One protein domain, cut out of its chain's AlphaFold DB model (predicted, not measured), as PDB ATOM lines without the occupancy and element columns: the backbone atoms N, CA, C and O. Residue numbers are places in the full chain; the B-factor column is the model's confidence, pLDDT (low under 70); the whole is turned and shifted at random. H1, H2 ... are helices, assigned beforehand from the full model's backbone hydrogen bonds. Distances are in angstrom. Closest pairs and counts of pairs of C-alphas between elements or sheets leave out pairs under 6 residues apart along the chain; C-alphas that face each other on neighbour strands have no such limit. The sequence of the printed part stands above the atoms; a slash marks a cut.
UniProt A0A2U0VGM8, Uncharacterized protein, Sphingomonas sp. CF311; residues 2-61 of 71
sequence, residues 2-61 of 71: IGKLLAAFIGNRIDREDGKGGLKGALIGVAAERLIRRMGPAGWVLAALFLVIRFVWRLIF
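Overview. This is residues 2 to 61 of the 71 residues of an uncharacterized protein of Sphingomonas sp. CF311 (UniProt A0A2U0VGM8). Three helices follow each other end to end as an open zigzag, with H2 as the diagonal and H1 and H3 as two free arms at its opposite ends. H2 and H3 form a helical hairpin, splayed as a V. The printed part has 60 residues in an all-helix, loose arrangement, with a radius of gyration of the C-alphas of 13.5 A and spans of 32 by 31 by 22 A.

Along the chain. H1, residues 2 to 15, begins at C-alpha 2 (14.834, 30.732, 56.801) and is 20.2 A long. H2, residues 22 to 39, measures 25.0 A. H3, residues 41 to 60, measures 29.1 A and ends at C-alpha 60 (-9.592, 33.974, 30.822).

Arrangement. H1 and H2 are close but not clearly touching, the closest C-alphas being those of Asp 15 and Gly 22, 5.9 A apart. They run opposite ways at a steep tilt of 44 degrees. H2, with residues 35 to 37 alone, touches H3; their closest C-alphas, those of Ile 36 and Gly 43, are 4.2 A apart. This hairpin's helices run opposite ways at a steep tilt of 38 degrees. H1 and H3 are apart. In H1, H2 and H3 every O i to N i+4 pair is within hydrogen-bond range.

Size, cuts and confidence. The C-alphas of Ile 2 and Phe 61, the two farthest apart, are 36.0 A apart. The printed part has no cut; no link is long. pLDDT is under 70 at residues 2 to 3, 6 to 7, 10 to 22 and 24 to 25.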
ATOM      1  N   ILE A   2      15.103  31.267  58.154       68.88
ATOM      2  CA  ILE A   2      14.834  30.732  56.801       68.88
ATOM      3  C   ILE A   2      13.922  31.634  55.941       68.88
ATOM      4  O   ILE A   2      14.183  31.842  54.760       68.88
ATOM      5  N   GLY A   3      12.900  32.253  56.546       67.12
ATOM      6  CA  GLY A   3      11.954  33.113  55.827       67.12
ATOM      7  C   GLY A   3      12.579  34.379  55.231       67.12
ATOM      8  O   GLY A   3      12.124  34.843  54.193       67.12
ATOM      9  N   LYS A   4      13.659  34.907  55.830       73.12
ATOM     10  CA  LYS A   4      14.382  36.071  55.286       73.12
ATOM     11  C   LYS A   4      15.165  35.712  54.022       73.12
ATOM     12  O   LYS A   4      15.199  36.508  53.093       73.12
ATOM     13  N   LEU A   5      15.749  34.515  53.976       74.81
ATOM     14  CA  LEU A   5      16.478  34.019  52.806       74.81
ATOM     15  C   LEU A   5      15.527  33.740  51.638       74.81
ATOM     16  O   LEU A   5      15.798  34.162  50.518       74.81
ATOM     17  N   LEU A   6      14.377  33.116  51.908       69.25
ATOM     18  CA  LEU A   6      13.329  32.898  50.906       69.25
ATOM     19  C   LEU A   6      12.736  34.214  50.390       69.25
ATOM     20  O   LEU A   6      12.582  34.378  49.184       69.25
ATOM     21  N   ALA A   7      12.464  35.173  51.279       69.12
ATOM     22  CA  ALA A   7      11.961  36.489  50.894       69.12
ATOM     23  C   ALA A   7      12.976  37.276  50.052       69.12
ATOM     24  O   ALA A   7      12.594  37.884  49.056       69.12
ATOM     25  N   ALA A   8      14.266  37.222  50.399       76.94
ATOM     26  CA  ALA A   8      15.324  37.846  49.609       76.94
ATOM     27  C   ALA A   8      15.474  37.180  48.231       76.94
ATOM     28  O   ALA A   8      15.629  37.867  47.225       76.94
ATOM     29  N   PHE A   9      15.370  35.851  48.163       74.94
ATOM     30  CA  PHE A   9      15.489  35.109  46.909       74.94
ATOM     31  C   PHE A   9      14.296  35.342  45.970       74.94
ATOM     32  O   PHE A   9      14.476  35.558  44.772       74.94
ATOM     33  N   ILE A  10      13.077  35.359  46.518       69.44
ATOM     34  CA  ILE A  10      11.848  35.674  45.779       69.44
ATOM     35  C   ILE A  10      11.848  37.147  45.348       69.44
ATOM     36  O   ILE A  10      11.547  37.441  44.192       69.44
ATOM     37  N   GLY A  11      12.268  38.060  46.230       59.94
ATOM     38  CA  GLY A  11      12.407  39.486  45.920       59.94
ATOM     39  C   GLY A  11      13.379  39.748  44.769       59.94
ATOM     40  O   GLY A  11      13.048  40.486  43.846       59.94
ATOM     41  N   ASN A  12      14.523  39.057  44.751       66.00
ATOM     42  CA  ASN A  12      15.540  39.193  43.701       66.00
ATOM     43  C   ASN A  12      15.098  38.614  42.336       66.00
ATOM     44  O   ASN A  12      15.637  38.974  41.291       66.00
ATOM     45  N   ARG A  13      14.109  37.707  42.321       61.88
ATOM     46  CA  ARG A  13      13.513  37.161  41.084       61.88
ATOM     47  C   ARG A  13      12.423  38.075  40.519       61.88
ATOM     48  O   ARG A  13      12.331  38.194  39.304       61.88
ATOM     49  N   ILE A  14      11.650  38.739  41.379       58.06
ATOM     50  CA  ILE A  14      10.604  39.694  40.975       58.06
ATOM     51  C   ILE A  14      11.218  41.000  40.449       58.06
ATOM     52  O   ILE A  14      10.743  41.543  39.455       58.06
ATOM     53  N   ASP A  15      12.293  41.478  41.080       58.44
ATOM     54  CA  ASP A  15      12.967  42.730  40.703       58.44
ATOM     55  C   ASP A  15      13.556  42.689  39.280       58.44
ATOM     56  O   ASP A  15      13.588  43.692  38.567       58.44
ATOM     57  N   ARG A  16      13.957  41.498  38.819       56.94
ATOM     58  CA  ARG A  16      14.631  41.323  37.526       56.94
ATOM     59  C   ARG A  16      13.716  41.246  36.306       56.94
ATOM     60  O   ARG A  16      14.211  41.459  35.203       56.94
ATOM     61  N   GLU A  17      12.425  40.952  36.454       54.38
ATOM     62  CA  GLU A  17      11.547  40.733  35.289       54.38
ATOM     63  C   GLU A  17      10.810  41.988  34.794       54.38
ATOM     64  O   GLU A  17      10.343  41.990  33.657       54.38
ATOM     65  N   ASP A  18      10.699  43.061  35.589       52.06
ATOM     66  CA  ASP A  18       9.758  44.141  35.259       52.06
ATOM     67  C   ASP A  18      10.197  45.509  35.818       52.06
ATOM     68  O   ASP A  18       9.488  46.146  36.590       52.06
ATOM     69  N   GLY A  19      11.388  46.001  35.456       49.78
ATOM     70  CA  GLY A  19      12.004  47.232  36.001       49.78
ATOM     71  C   GLY A  19      11.197  48.550  35.905       49.78
ATOM     72  O   GLY A  19      11.659  49.586  36.373       49.78
ATOM     73  N   LYS A  20       9.978  48.550  35.339       50.84
ATOM     74  CA  LYS A  20       9.001  49.664  35.420       50.84
ATOM     75  C   LYS A  20       7.694  49.299  36.141       50.84
ATOM     76  O   LYS A  20       7.016  50.193  36.652       50.84
ATOM     77  N   GLY A  21       7.344  48.013  36.206       53.66
ATOM     78  CA  GLY A  21       6.208  47.491  36.969       53.66
ATOM     79  C   GLY A  21       6.557  47.147  38.422       53.66
ATOM     80  O   GLY A  21       5.697  47.267  39.290       53.66
ATOM     81  N   GLY A  22       7.817  46.801  38.700       60.12
ATOM     82  CA  GLY A  22       8.307  46.295  39.984       60.12
ATOM     83  C   GLY A  22       8.254  47.313  41.119       60.12
ATOM     84  O   GLY A  22       7.704  47.008  42.169       60.12
ATOM     85  N   LEU A  23       8.717  48.553  40.910       72.19
ATOM     86  CA  LEU A  23       8.688  49.580  41.965       72.19
ATOM     87  C   LEU A  23       7.254  50.024  42.300       72.19
ATOM     88  O   LEU A  23       6.886  50.135  43.468       72.19
ATOM     89  N   LYS A  24       6.418  50.245  41.275       62.41
ATOM     90  CA  LYS A  24       4.997  50.577  41.473       62.41
ATOM     91  C   LYS A  24       4.234  49.400  42.081       62.41
ATOM     92  O   LYS A  24       3.420  49.608  42.972       62.41
ATOM     93  N   GLY A  25       4.527  48.177  41.645       68.56
ATOM     94  CA  GLY A  25       3.966  46.948  42.201       68.56
ATOM     95  C   GLY A  25       4.378  46.724  43.654       68.56
ATOM     96  O   GLY A  25       3.532  46.368  44.467       68.56
ATOM     97  N   ALA A  26       5.631  47.012  44.006       77.31
ATOM     98  CA  ALA A  26       6.135  46.942  45.373       77.31
ATOM     99  C   ALA A  26       5.488  48.006  46.267       77.31
ATOM    100  O   ALA A  26       5.024  47.678  47.354       77.31
ATOM    101  N   LEU A  27       5.374  49.257  45.804       79.69
ATOM    102  CA  LEU A  27       4.680  50.318  46.543       79.69
ATOM    103  C   LEU A  27       3.202  49.982  46.782       79.69
ATOM    104  O   LEU A  27       2.714  50.120  47.904       79.69
ATOM    105  N   ILE A  28       2.503  49.494  45.754       78.81
ATOM    106  CA  ILE A  28       1.114  49.036  45.881       78.81
ATOM    107  C   ILE A  28       1.037  47.825  46.820       78.81
ATOM    108  O   ILE A  28       0.135  47.764  47.651       78.81
ATOM    109  N   GLY A  29       1.994  46.899  46.740       77.00
ATOM    110  CA  GLY A  29       2.082  45.730  47.615       77.00
ATOM    111  C   GLY A  29       2.251  46.106  49.088       77.00
ATOM    112  O   GLY A  29       1.500  45.622  49.928       77.00
ATOM    113  N   VAL A  30       3.162  47.032  49.396       82.25
ATOM    114  CA  VAL A  30       3.384  47.543  50.760       82.25
ATOM    115  C   VAL A  30       2.151  48.290  51.278       82.25
ATOM    116  O   VAL A  30       1.753  48.112  52.432       82.25
ATOM    117  N   ALA A  31       1.509  49.108  50.437       80.94
ATOM    118  CA  ALA A  31       0.280  49.807  50.807       80.94
ATOM    119  C   ALA A  31      -0.875  48.828  51.083       80.94
ATOM    120  O   ALA A  31      -1.576  48.969  52.089       80.94
ATOM    121  N   ALA A  32      -1.033  47.807  50.236       77.44
ATOM    122  CA  ALA A  32      -2.031  46.757  50.399       77.44
ATOM    123  C   ALA A  32      -1.781  45.929  51.667       77.44
ATOM    124  O   ALA A  32      -2.710  45.703  52.438       77.44
ATOM    125  N   GLU A  33      -0.532  45.544  51.941       78.56
ATOM    126  CA  GLU A  33      -0.168  44.822  53.163       78.56
ATOM    127  C   GLU A  33      -0.521  45.630  54.419       78.56
ATOM    128  O   GLU A  33      -1.073  45.094  55.382       78.56
ATOM    129  N   ARG A  34      -0.261  46.941  54.403       81.75
ATOM    130  CA  ARG A  34      -0.590  47.827  55.525       81.75
ATOM    131  C   ARG A  34      -2.100  47.951  55.739       81.75
ATOM    132  O   ARG A  34      -2.547  47.962  56.884       81.75
ATOM    133  N   LEU A  35      -2.876  48.003  54.656       80.88
ATOM    134  CA  LEU A  35      -4.343  47.994  54.682       80.88
ATOM    135  C   LEU A  35      -4.893  46.675  55.236       80.88
ATOM    136  O   LEU A  35      -5.713  46.693  56.149       80.88
ATOM    137  N   ILE A  36      -4.376  45.542  54.759       80.06
ATOM    138  CA  ILE A  36      -4.777  44.201  55.206       80.06
ATOM    139  C   ILE A  36      -4.471  44.012  56.693       80.06
ATOM    140  O   ILE A  36      -5.346  43.604  57.455       80.06
ATOM    141  N   ARG A  37      -3.263  44.386  57.140       80.62
ATOM    142  CA  ARG A  37      -2.883  44.329  58.562       80.62
ATOM    143  C   ARG A  37      -3.773  45.213  59.439       80.62
ATOM    144  O   ARG A  37      -4.036  44.845  60.578       80.62
ATOM    145  N   ARG A  38      -4.254  46.351  58.921       84.56
ATOM    146  CA  ARG A  38      -5.148  47.268  59.652       84.56
ATOM    147  C   ARG A  38      -6.603  46.790  59.686       84.56
ATOM    148  O   ARG A  38      -7.293  47.065  60.659       84.56
ATOM    149  N   MET A  39      -7.057  46.068  58.661       81.75
ATOM    150  CA  MET A  39      -8.394  45.456  58.605       81.75
ATOM    151  C   MET A  39      -8.474  44.108  59.344       81.75
ATOM    152  O   MET A  39      -9.568  43.590  59.562       81.75
ATOM    153  N   GLY A  40      -7.335  43.526  59.729       85.06
ATOM    154  CA  GLY A  40      -7.288  42.268  60.470       85.06
ATOM    155  C   GLY A  40      -7.756  41.070  59.626       85.06
ATOM    156  O   GLY A  40      -7.479  41.020  58.425       85.06
ATOM    157  N   PRO A  41      -8.461  40.084  60.213       87.62
ATOM    158  CA  PRO A  41      -8.891  38.866  59.513       87.62
ATOM    159  C   PRO A  41      -9.728  39.135  58.254       87.62
ATOM    160  O   PRO A  41      -9.575  38.444  57.248       87.62
ATOM    161  N   ALA A  42     -10.556  40.183  58.268       87.38
ATOM    162  CA  ALA A  42     -11.368  40.578  57.117       87.38
ATOM    163  C   ALA A  42     -10.512  41.015  55.912       87.38
ATOM    164  O   ALA A  42     -10.864  40.746  54.763       87.38
ATOM    165  N   GLY A  43      -9.354  41.635  56.169       83.94
ATOM    166  CA  GLY A  43      -8.413  42.033  55.123       83.94
ATOM    167  C   GLY A  43      -7.838  40.834  54.368       83.94
ATOM    168  O   GLY A  43      -7.680  40.888  53.150       83.94
ATOM    169  N   TRP A  44      -7.579  39.726  55.066       85.31
ATOM    170  CA  TRP A  44      -7.056  38.501  54.457       85.31
ATOM    171  C   TRP A  44      -8.072  37.810  53.555       85.31
ATOM    172  O   TRP A  44      -7.706  37.346  52.477       85.31
ATOM    173  N   VAL A  45      -9.346  37.786  53.955       90.19
ATOM    174  CA  VAL A  45     -10.423  37.211  53.135       90.19
ATOM    175  C   VAL A  45     -10.564  37.981  51.822       90.19
ATOM    176  O   VAL A  45     -10.593  37.378  50.749       90.19
ATOM    177  N   LEU A  46     -10.571  39.316  51.884       86.88
ATOM    178  CA  LEU A  46     -10.628  40.164  50.690       86.88
ATOM    179  C   LEU A  46      -9.386  40.004  49.804       86.88
ATOM    180  O   LEU A  46      -9.508  39.931  48.581       86.88
ATOM    181  N   ALA A  47      -8.198  39.900  50.404       84.19
ATOM    182  CA  ALA A  47      -6.953  39.681  49.671       84.19
ATOM    183  C   ALA A  47      -6.937  38.326  48.946       84.19
ATOM    184  O   ALA A  47      -6.556  38.253  47.775       84.19
ATOM    185  N   ALA A  48      -7.392  37.264  49.617       87.19
ATOM    186  CA  ALA A  48      -7.517  35.935  49.031       87.19
ATOM    187  C   ALA A  48      -8.521  35.938  47.868       87.19
ATOM    188  O   ALA A  48      -8.208  35.447  46.782       87.19
ATOM    189  N   LEU A  49      -9.688  36.562  48.058       90.00
ATOM    190  CA  LEU A  49     -10.707  36.679  47.017       90.00
ATOM    191  C   LEU A  49     -10.181  37.437  45.792       90.00
ATOM    192  O   LEU A  49     -10.340  36.983  44.657       90.00
ATOM    193  N   PHE A  50      -9.500  38.563  46.011       85.62
ATOM    194  CA  PHE A  50      -8.908  39.348  44.932       85.62
ATOM    195  C   PHE A  50      -7.848  38.556  44.154       85.62
ATOM    196  O   PHE A  50      -7.838  38.602  42.924       85.62
ATOM    197  N   LEU A  51      -6.984  37.798  44.842       85.56
ATOM    198  CA  LEU A  51      -5.985  36.939  44.198       85.56
ATOM    199  C   LEU A  51      -6.629  35.869  43.316       85.56
ATOM    200  O   LEU A  51      -6.191  35.684  42.180       85.56
ATOM    201  N   VAL A  52      -7.683  35.211  43.806       88.75
ATOM    202  CA  VAL A  52      -8.437  34.213  43.033       88.75
ATOM    203  C   VAL A  52      -9.027  34.851  41.778       88.75
ATOM    204  O   VAL A  52      -8.766  34.374  40.674       88.75
ATOM    205  N   ILE A  53      -9.735  35.976  41.913       88.88
ATOM    206  CA  ILE A  53     -10.322  36.697  40.771       88.88
ATOM    207  C   ILE A  53      -9.232  37.114  39.778       88.88
ATOM    208  O   ILE A  53      -9.378  36.925  38.570       88.88
ATOM    209  N   ARG A  54      -8.111  37.644  40.276       84.50
ATOM    210  CA  ARG A  54      -6.980  38.097  39.457       84.50
ATOM    211  C   ARG A  54      -6.313  36.953  38.697       84.50
ATOM    212  O   ARG A  54      -5.837  37.174  37.574       84.50
ATOM    213  N   PHE A  55      -6.245  35.773  39.307       83.69
ATOM    214  CA  PHE A  55      -5.702  34.561  38.704       83.69
ATOM    215  C   PHE A  55      -6.647  34.011  37.637       83.69
ATOM    216  O   PHE A  55      -6.217  33.772  36.511       83.69
ATOM    217  N   VAL A  56      -7.944  33.932  37.942       86.88
ATOM    218  CA  VAL A  56      -8.991  33.554  36.982       86.88
ATOM    219  C   VAL A  56      -8.976  34.487  35.772       86.88
ATOM    220  O   VAL A  56      -8.930  34.028  34.636       86.88
ATOM    221  N   TRP A  57      -8.877  35.798  35.991       77.81
ATOM    222  CA  TRP A  57      -8.718  36.773  34.912       77.81
ATOM    223  C   TRP A  57      -7.483  36.526  34.046       77.81
ATOM    224  O   TRP A  57      -7.511  36.793  32.848       77.81
ATOM    225  N   ARG A  58      -6.395  36.011  34.625       80.00
ATOM    226  CA  ARG A  58      -5.184  35.665  33.869       80.00
ATOM    227  C   ARG A  58      -5.367  34.416  33.009       80.00
ATOM    228  O   ARG A  58      -4.715  34.322  31.974       80.00
ATOM    229  N   LEU A  59      -6.238  33.500  33.425       80.62
ATOM    230  CA  LEU A  59      -6.617  32.330  32.635       80.62
ATOM    231  C   LEU A  59      -7.587  32.703  31.509       80.62
ATOM    232  O   LEU A  59      -7.424  32.234  30.389       80.62
ATOM    233  N   ILE A  60      -8.558  33.577  31.790       80.00
ATOM    234  CA  ILE A  60      -9.592  33.974  30.822       80.00
ATOM    235  C   ILE A  60      -9.044  34.955  29.779       80.00
ATOM    236  O   ILE A  60      -9.364  34.849  28.598       80.00
ATOM    237  N   PHE A  61      -8.198  35.900  30.194       72.56
ATOM    238  CA  PHE A  61      -7.584  36.888  29.312       72.56
ATOM    239  C   PHE A  61      -6.079  36.632  29.216       72.56
ATOM    240  O   PHE A  61      -5.284  37.331  29.865       72.56
TER     241      PHE A  61